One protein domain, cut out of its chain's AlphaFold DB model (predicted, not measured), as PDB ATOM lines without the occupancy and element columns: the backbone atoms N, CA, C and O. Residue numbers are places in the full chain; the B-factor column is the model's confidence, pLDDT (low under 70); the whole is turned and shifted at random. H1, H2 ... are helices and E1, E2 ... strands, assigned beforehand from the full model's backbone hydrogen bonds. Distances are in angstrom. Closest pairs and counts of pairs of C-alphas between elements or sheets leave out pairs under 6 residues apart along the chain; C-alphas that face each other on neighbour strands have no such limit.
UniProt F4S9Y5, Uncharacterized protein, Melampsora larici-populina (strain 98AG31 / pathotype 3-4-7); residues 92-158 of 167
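Overview. This is residues 92 to 158 of the 167 residues of an uncharacterized protein of Melampsora larici-populina (strain 98AG31 / pathotype 3-4-7) (UniProt F4S9Y5). Little regular structure is here: two long winding stretches, residues 92 to 120 and 139 to 151, make most of a rounded body, with helix H1 along one side and short helix H2 near it at a steep angle. The 67 printed residues hold H1, strand E1 and H2 in that order, mostly helix, with only 21 residues in named elements. The whole is compact, radius of gyration of the C-alphas 11.4 A, spanning 28 by 28 by 20 A.

Arrangement. Start with H1, residues 121 to 131. H2, residues 152 to 158, is close but not clearly touching: the closest C-alphas, Glu 128 and Met 156, are 7.5 A apart. They run the same way at a steep tilt of 50 degrees. E1, residues 136 to 138, is apart from both and pairs with no named strand. In H1 and H2 every O i to N i+4 pair is within hydrogen-bond range.

Along the chain. Find C-alpha 121 at (13.413, 6.012, -31.296); H1 runs 15.5 A from there. E1 spans 6.4 A; H2 spans 9.4 A to C-alpha 158 at (30.074, -3.847, -30.141).

Size, cuts and confidence. The C-alphas farthest apart, Glu 122 and Asp 144, are 30.7 A apart. The printed part has no cut; E1 to H2 is a long link. Confidence is low at residues 113 to 117.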
ATOM      1  N   LEU A  92      33.095  12.400 -18.282       88.50
ATOM      2  CA  LEU A  92      33.912  12.110 -19.457       88.50
ATOM      3  C   LEU A  92      34.190  10.610 -19.623       88.50
ATOM      4  O   LEU A  92      34.340  10.136 -20.746       88.50
ATOM      5  N   THR A  93      34.275   9.864 -18.524       88.50
ATOM      6  CA  THR A  93      34.629   8.438 -18.520       88.50
ATOM      7  C   THR A  93      33.617   7.560 -17.779       88.50
ATOM      8  O   THR A  93      33.728   6.335 -17.789       88.50
ATOM      9  N   ASP A  94      32.589   8.166 -17.185       86.44
ATOM     10  CA  ASP A  94      31.424   7.488 -16.631       86.44
ATOM     11  C   ASP A  94      30.136   8.263 -16.951       86.44
ATOM     12  O   ASP A  94      29.685   9.146 -16.214       86.44
ATOM     13  N   GLY A  95      29.495   7.865 -18.051       84.25
ATOM     14  CA  GLY A  95      28.210   8.415 -18.461       84.25
ATOM     15  C   GLY A  95      27.065   8.164 -17.471       84.25
ATOM     16  O   GLY A  95      26.110   8.939 -17.431       84.25
ATOM     17  N   ARG A  96      27.125   7.106 -16.650       83.25
ATOM     18  CA  ARG A  96      26.071   6.775 -15.672       83.25
ATOM     19  C   ARG A  96      26.026   7.801 -14.542       83.25
ATOM     20  O   ARG A  96      24.966   8.057 -13.968       83.25
ATOM     21  N   SER A  97      27.166   8.402 -14.246       78.50
ATOM     22  CA  SER A  97      27.340   9.327 -13.130       78.50
ATOM     23  C   SER A  97      27.257  10.803 -13.552       78.50
ATOM     24  O   SER A  97      27.432  11.700 -12.729       78.50
ATOM     25  N   CYS A  98      26.925  11.077 -14.820       79.81
ATOM     26  CA  CYS A  98      26.561  12.414 -15.292       79.81
ATOM     27  C   CYS A  98      25.250  12.924 -14.660       79.81
ATOM     28  O   CYS A  98      24.494  12.187 -14.009       79.81
ATOM     29  N   THR A  99      24.948  14.205 -14.909       79.50
ATOM     30  CA  THR A  99      23.682  14.837 -14.508       79.50
ATOM     31  C   THR A  99      22.477  14.089 -15.085       79.50
ATOM     32  O   THR A  99      22.588  13.402 -16.100       79.50
ATOM     33  N   LEU A 100      21.286  14.264 -14.500       75.62
ATOM     34  CA  LEU A 100      20.054  13.634 -15.006       75.62
ATOM     35  C   LEU A 100      19.752  13.955 -16.483       75.62
ATOM     36  O   LEU A 100      19.035  13.196 -17.133       75.62
ATOM     37  N   ARG A 101      20.294  15.057 -17.018       77.06
ATOM     38  CA  ARG A 101      20.120  15.456 -18.422       77.06
ATOM     39  C   ARG A 101      21.027  14.689 -19.379       77.06
ATOM     40  O   ARG A 101      20.604  14.412 -20.499       77.06
ATOM     41  N   ASP A 102      22.218  14.313 -18.922       78.88
ATOM     42  CA  ASP A 102      23.296  13.771 -19.761       78.88
ATOM     43  C   ASP A 102      23.628  12.310 -19.429       78.88
ATOM     44  O   ASP A 102      24.456  11.684 -20.086       78.88
ATOM     45  N   ARG A 103      22.960  11.745 -18.417       85.62
ATOM     46  CA  ARG A 103      23.183  10.383 -17.937       85.62
ATOM     47  C   ARG A 103      22.950   9.337 -19.026       85.62
ATOM     48  O   ARG A 103      21.899   9.308 -19.677       85.62
ATOM     49  N   LEU A 104      23.911   8.430 -19.168       88.94
ATOM     50  CA  LEU A 104      23.760   7.204 -19.942       88.94
ATOM     51  C   LEU A 104      23.022   6.128 -19.121       88.94
ATOM     52  O   LEU A 104      23.179   6.074 -17.897       88.94
ATOM     53  N   PRO A 105      22.213   5.268 -19.766       89.31
ATOM     54  CA  PRO A 105      21.607   4.108 -19.112       89.31
ATOM     55  C   PRO A 105      22.663   3.141 -18.567       89.31
ATOM     56  O   PRO A 105      23.820   3.170 -18.986       89.31
ATOM     57  N   ASP A 106      22.259   2.254 -17.655       89.12
ATOM     58  CA  ASP A 106      23.165   1.225 -17.135       89.12
ATOM     59  C   ASP A 106      23.684   0.355 -18.304       89.12
ATOM     60  O   ASP A 106      22.874  -0.126 -19.106       89.12
ATOM     61  N   PRO A 107      25.008   0.169 -18.463       89.69
ATOM     62  CA  PRO A 107      25.571  -0.634 -19.550       89.69
ATOM     63  C   PRO A 107      25.128  -2.106 -19.520       89.69
ATOM     64  O   PRO A 107      25.154  -2.773 -20.555       89.69
ATOM     65  N   PHE A 108      24.692  -2.607 -18.361       90.19
ATOM     66  CA  PHE A 108      24.244  -3.987 -18.177       90.19
ATOM     67  C   PHE A 108      22.721  -4.148 -18.184       90.19
ATOM     68  O   PHE A 108      22.243  -5.273 -18.057       90.19
ATOM     69  N   ALA A 109      21.954  -3.068 -18.352       86.44
ATOM     70  CA  ALA A 109      20.502  -3.156 -18.435       86.44
ATOM     71  C   ALA A 109      20.046  -3.760 -19.772       86.44
ATOM     72  O   ALA A 109      20.421  -3.294 -20.854       86.44
ATOM     73  N   SER A 110      19.196  -4.785 -19.700       82.50
ATOM     74  CA  SER A 110      18.519  -5.340 -20.876       82.50
ATOM     75  C   SER A 110      17.268  -4.532 -21.244       82.50
ATOM     76  O   SER A 110      16.644  -3.872 -20.405       82.50
ATOM     77  N   LEU A 111      16.827  -4.623 -22.506       77.69
ATOM     78  CA  LEU A 111      15.567  -3.989 -22.927       77.69
ATOM     79  C   LEU A 111      14.346  -4.646 -22.279       77.69
ATOM     80  O   LEU A 111      13.269  -4.052 -22.257       77.69
ATOM     81  N   GLN A 112      14.484  -5.879 -21.795       71.00
ATOM     82  CA  GLN A 112      13.423  -6.585 -21.081       71.00
ATOM     83  C   GLN A 112      13.240  -6.010 -19.674       71.00
ATOM     84  O   GLN A 112      12.110  -5.713 -19.293       71.00
ATOM     85  N   GLU A 113      14.337  -5.766 -18.952       69.56
ATOM     86  CA  GLU A 113      14.326  -5.187 -17.601       69.56
ATOM     87  C   GLU A 113      13.881  -3.723 -17.599       69.56
ATOM     88  O   GLU A 113      13.087  -3.308 -16.755       69.56
ATOM     89  N   GLU A 114      14.329  -2.929 -18.574       69.31
ATOM     90  CA  GLU A 114      13.860  -1.547 -18.698       69.31
ATOM     91  C   GLU A 114      12.504  -1.424 -19.397       69.31
ATOM     92  O   GLU A 114      11.888  -0.362 -19.359       69.31
ATOM     93  N   SER A 115      12.002  -2.520 -19.959       64.00
ATOM     94  CA  SER A 115      10.875  -2.595 -20.878       64.00
ATOM     95  C   SER A 115      11.096  -1.910 -22.230       64.00
ATOM     96  O   SER A 115      11.468  -0.739 -22.324       64.00
ATOM     97  N   ARG A 116      10.776  -2.627 -23.317       60.28
ATOM     98  CA  ARG A 116      10.954  -2.145 -24.699       60.28
ATOM     99  C   ARG A 116      10.228  -0.829 -24.981       60.28
ATOM    100  O   ARG A 116      10.724  -0.037 -25.773       60.28
ATOM    101  N   TRP A 117       9.090  -0.571 -24.331       58.84
ATOM    102  CA  TRP A 117       8.349   0.685 -24.508       58.84
ATOM    103  C   TRP A 117       9.092   1.901 -23.944       58.84
ATOM    104  O   TRP A 117       8.860   3.014 -24.407       58.84
ATOM    105  N   LYS A 118      10.032   1.707 -23.005       71.00
ATOM    106  CA  LYS A 118      10.913   2.784 -22.543       71.00
ATOM    107  C   LYS A 118      12.025   3.112 -23.535       71.00
ATOM    108  O   LYS A 118      12.723   4.091 -23.310       71.00
ATOM    109  N   TRP A 119      12.212   2.328 -24.597       81.44
ATOM    110  CA  TRP A 119      13.248   2.511 -25.619       81.44
ATOM    111  C   TRP A 119      12.641   2.956 -26.953       81.44
ATOM    112  O   TRP A 119      12.717   2.258 -27.967       81.44
ATOM    113  N   SER A 120      12.027   4.141 -26.939       85.44
ATOM    114  CA  SER A 120      11.551   4.825 -28.144       85.44
ATOM    115  C   SER A 120      12.716   5.191 -29.071       85.44
ATOM    116  O   SER A 120      13.870   5.253 -28.643       85.44
ATOM    117  N   LYS A 121      12.419   5.475 -30.348       86.88
ATOM    118  CA  LYS A 121      13.413   6.012 -31.296       86.88
ATOM    119  C   LYS A 121      14.135   7.232 -30.711       86.88
ATOM    120  O   LYS A 121      15.355   7.275 -30.722       86.88
ATOM    121  N   GLU A 122      13.379   8.145 -30.109       89.50
ATOM    122  CA  GLU A 122      13.919   9.337 -29.457       89.50
ATOM    123  C   GLU A 122      14.929   9.000 -28.352       89.50
ATOM    124  O   GLU A 122      15.990   9.611 -28.286       89.50
ATOM    125  N   ARG A 123      14.660   7.992 -27.510       87.38
ATOM    126  CA  ARG A 123      15.622   7.585 -26.477       87.38
ATOM    127  C   ARG A 123      16.906   7.019 -27.080       87.38
ATOM    128  O   ARG A 123      17.981   7.284 -26.553       87.38
ATOM    129  N   TRP A 124      16.807   6.242 -28.159       88.19
ATOM    130  CA  TRP A 124      17.992   5.754 -28.867       88.19
ATOM    131  C   TRP A 124      18.829   6.913 -29.412       88.19
ATOM    132  O   TRP A 124      20.031   6.945 -29.165       88.19
ATOM    133  N   ASP A 125      18.187   7.888 -30.055       89.88
ATOM    134  CA  ASP A 125      18.857   9.074 -30.592       89.88
ATOM    135  C   ASP A 125      19.514   9.901 -29.463       89.88
ATOM    136  O   ASP A 125      20.655  10.341 -29.597       89.88
ATOM    137  N   GLN A 126      18.856  10.036 -28.304       90.25
ATOM    138  CA  GLN A 126      19.422  10.706 -27.123       90.25
ATOM    139  C   GLN A 126      20.664   9.994 -26.570       90.25
ATOM    140  O   GLN A 126      21.634  10.652 -26.197       90.25
ATOM    141  N   VAL A 127      20.647   8.660 -26.485       90.00
ATOM    142  CA  VAL A 127      21.812   7.887 -26.020       90.00
ATOM    143  C   VAL A 127      22.964   8.017 -27.015       90.00
ATOM    144  O   VAL A 127      24.098   8.240 -26.598       90.00
ATOM    145  N   GLU A 128      22.678   7.936 -28.316       88.88
ATOM    146  CA  GLU A 128      23.678   8.123 -29.371       88.88
ATOM    147  C   GLU A 128      24.322   9.512 -29.311       88.88
ATOM    148  O   GLU A 128      25.543   9.632 -29.399       88.88
ATOM    149  N   GLU A 129      23.520  10.555 -29.096       89.44
ATOM    150  CA  GLU A 129      24.019  11.921 -28.954       89.44
ATOM    151  C   GLU A 129      24.895  12.078 -27.704       89.44
ATOM    152  O   GLU A 129      26.011  12.588 -27.793       89.44
ATOM    153  N   ARG A 130      24.449  11.571 -26.547       89.38
ATOM    154  CA  ARG A 130      25.218  11.632 -25.289       89.38
ATOM    155  C   ARG A 130      26.551  10.893 -25.387       89.38
ATOM    156  O   ARG A 130      27.557  11.380 -24.873       89.38
ATOM    157  N   LEU A 131      26.597   9.759 -26.089       88.50
ATOM    158  CA  LEU A 131      27.833   8.999 -26.306       88.50
ATOM    159  C   LEU A 131      28.911   9.806 -27.040       88.50
ATOM    160  O   LEU A 131      30.101   9.565 -26.834       88.50
ATOM    161  N   LYS A 132      28.536  10.814 -27.837       87.31
ATOM    162  CA  LYS A 132      29.509  11.713 -28.475       87.31
ATOM    163  C   LYS A 132      30.269  12.577 -27.467       87.31
ATOM    164  O   LYS A 132      31.324  13.082 -27.832       87.31
ATOM    165  N   GLY A 133      29.799  12.741 -26.233       86.81
ATOM    166  CA  GLY A 133      30.512  13.481 -25.184       86.81
ATOM    167  C   GLY A 133      31.456  12.627 -24.332       86.81
ATOM    168  O   GLY A 133      32.256  13.174 -23.579       86.81
ATOM    169  N   VAL A 134      31.382  11.301 -24.450       88.94
ATOM    170  CA  VAL A 134      32.022  10.357 -23.525       88.94
ATOM    171  C   VAL A 134      33.222   9.671 -24.190       88.94
ATOM    172  O   VAL A 134      33.179   9.314 -25.366       88.94
ATOM    173  N   PHE A 135      34.310   9.500 -23.440       91.44
ATOM    174  CA  PHE A 135      35.559   8.863 -23.876       91.44
ATOM    175  C   PHE A 135      35.709   7.423 -23.391       91.44
ATOM    176  O   PHE A 135      36.389   6.629 -24.035       91.44
ATOM    177  N   SER A 136      35.082   7.073 -22.272       90.69
ATOM    178  CA  SER A 136      35.109   5.725 -21.703       90.69
ATOM    179  C   SER A 136      33.819   5.450 -20.937       90.69
ATOM    180  O   SER A 136      33.115   6.382 -20.557       90.69
ATOM    181  N   ILE A 137      33.506   4.181 -20.702       89.50
ATOM    182  CA  ILE A 137      32.444   3.758 -19.792       89.50
ATOM    183  C   ILE A 137      33.077   2.953 -18.665       89.50
ATOM    184  O   ILE A 137      33.541   1.832 -18.883       89.50
ATOM    185  N   HIS A 138      33.069   3.522 -17.467       89.75
ATOM    186  CA  HIS A 138      33.460   2.847 -16.238       89.75
ATOM    187  C   HIS A 138      32.440   1.759 -15.857       89.75
ATOM    188  O   HIS A 138      31.234   2.010 -15.815       89.75
ATOM    189  N   LEU A 139      32.908   0.535 -15.599       89.12
ATOM    190  CA  LEU A 139      32.052  -0.640 -15.381       89.12
ATOM    191  C   LEU A 139      31.819  -0.967 -13.894       89.12
ATOM    192  O   LEU A 139      31.067  -1.892 -13.593       89.12
ATOM    193  N   HIS A 140      32.378  -0.186 -12.963       86.38
ATOM    194  CA  HIS A 140      32.153  -0.304 -11.513       86.38
ATOM    195  C   HIS A 140      32.402  -1.710 -10.946       86.38
ATOM    196  O   HIS A 140      31.613  -2.244 -10.162       86.38
ATOM    197  N   ASN A 141      33.520  -2.298 -11.333       86.56
ATOM    198  CA  ASN A 141      33.995  -3.638 -11.027       86.56
ATOM    199  C   ASN A 141      33.112  -4.776 -11.559       86.56
ATOM    200  O   ASN A 141      33.131  -5.877 -11.016       86.56
ATOM    201  N   GLN A 142      32.334  -4.526 -12.615       87.88
ATOM    202  CA  GLN A 142      31.421  -5.508 -13.218       87.88
ATOM    203  C   GLN A 142      31.965  -6.073 -14.537       87.88
ATOM    204  O   GLN A 142      31.209  -6.360 -15.463       87.88
ATOM    205  N   TRP A 143      33.287  -6.216 -14.653       82.44
ATOM    206  CA  TRP A 143      33.946  -6.732 -15.861       82.44
ATOM    207  C   TRP A 143      33.631  -8.206 -16.159       82.44
ATOM    208  O   TRP A 143      33.886  -8.675 -17.265       82.44
ATOM    209  N   ASP A 144      33.131  -8.953 -15.174       87.56
ATOM    210  CA  ASP A 144      32.701 -10.347 -15.294       87.56
ATOM    211  C   ASP A 144      31.281 -10.473 -15.870       87.56
ATOM    212  O   ASP A 144      30.907 -11.522 -16.401       87.56
ATOM    213  N   LYS A 145      30.492  -9.394 -15.813       89.62
ATOM    214  CA  LYS A 145      29.152  -9.364 -16.388       89.62
ATOM    215  C   LYS A 145      29.218  -9.234 -17.901       89.62
ATOM    216  O   LYS A 145      29.922  -8.404 -18.469       89.62
ATOM    217  N   SER A 146      28.404 -10.037 -18.573       89.69
ATOM    218  CA  SER A 146      28.211  -9.918 -20.015       89.69
ATOM    219  C   SER A 146      27.247  -8.781 -20.340       89.69
ATOM    220  O   SER A 146      26.202  -8.649 -19.703       89.69
ATOM    221  N   PHE A 147      27.548  -8.007 -21.384       90.62
ATOM    222  CA  PHE A 147      26.582  -7.053 -21.926       90.62
ATOM    223  C   PHE A 147      25.377  -7.801 -22.525       90.62
ATOM    224  O   PHE A 147      25.576  -8.746 -23.302       90.62
ATOM    225  N   PRO A 148      24.132  -7.397 -22.211       90.56
ATOM    226  CA  PRO A 148      22.942  -8.026 -22.774       90.56
ATOM    227  C   PRO A 148      22.952  -8.007 -24.304       90.56
ATOM    228  O   PRO A 148      23.360  -7.026 -24.932       90.56
ATOM    229  N   LYS A 149      22.464  -9.086 -24.926       88.19
ATOM    230  CA  LYS A 149      22.439  -9.207 -26.394       88.19
ATOM    231  C   LYS A 149      21.570  -8.146 -27.064       88.19
ATOM    232  O   LYS A 149      21.844  -7.793 -28.203       88.19
ATOM    233  N   ASP A 150      20.535  -7.697 -26.370       85.75
ATOM    234  CA  ASP A 150      19.617  -6.639 -26.776       85.75
ATOM    235  C   ASP A 150      19.971  -5.277 -26.151       85.75
ATOM    236  O   ASP A 150      19.299  -4.287 -26.423       85.75
ATOM    237  N   GLY A 151      21.031  -5.208 -25.342       88.75
ATOM    238  CA  GLY A 151      21.458  -4.001 -24.645       88.75
ATOM    239  C   GLY A 151      22.023  -2.932 -25.581       88.75
ATOM    240  O   GLY A 151      22.528  -3.206 -26.676       88.75
ATOM    241  N   TRP A 152      21.973  -1.684 -25.118       88.25
ATOM    242  CA  TRP A 152      22.404  -0.531 -25.906       88.25
ATOM    243  C   TRP A 152      23.907  -0.542 -26.208       88.25
ATOM    244  O   TRP A 152      24.289  -0.205 -27.326       88.25
ATOM    245  N   ILE A 153      24.744  -1.018 -25.273       89.75
ATOM    246  CA  ILE A 153      26.194  -1.187 -25.481       89.75
ATOM    247  C   ILE A 153      26.449  -2.058 -26.705       89.75
ATOM    248  O   ILE A 153      27.219  -1.695 -27.593       89.75
ATOM    249  N   ARG A 154      25.784  -3.212 -26.791       86.94
ATOM    250  CA  ARG A 154      26.035  -4.143 -27.885       86.94
ATOM    251  C   ARG A 154      25.621  -3.549 -29.226       86.94
ATOM    252  O   ARG A 154      26.414  -3.558 -30.161       86.94
ATOM    253  N   ARG A 155      24.430  -2.951 -29.272       85.19
ATOM    254  CA  ARG A 155      23.864  -2.324 -30.471       85.19
ATOM    255  C   ARG A 155      24.663  -1.119 -30.976       85.19
ATOM    256  O   ARG A 155      24.764  -0.912 -32.181       85.19
ATOM    257  N   MET A 156      25.154  -0.277 -30.070       84.25
ATOM    258  CA  MET A 156      25.770   1.010 -30.423       84.25
ATOM    259  C   MET A 156      27.288   0.947 -30.504       84.25
ATOM    260  O   MET A 156      27.878   1.747 -31.222       84.25
ATOM    261  N   TYR A 157      27.912   0.012 -29.791       79.00
ATOM    262  CA  TYR A 157      29.360  -0.083 -29.691       79.00
ATOM    263  C   TYR A 157      29.890  -1.390 -30.279       79.00
ATOM    264  O   TYR A 157      30.610  -1.360 -31.269       79.00
ATOM    265  N   VAL A 158      29.497  -2.547 -29.736       78.81
ATOM    266  CA  VAL A 158      30.074  -3.847 -30.141       78.81
ATOM    267  C   VAL A 158      29.768  -4.183 -31.603       78.81
ATOM    268  O   VAL A 158      30.632  -4.668 -32.323       78.81
TER     269      VAL A 158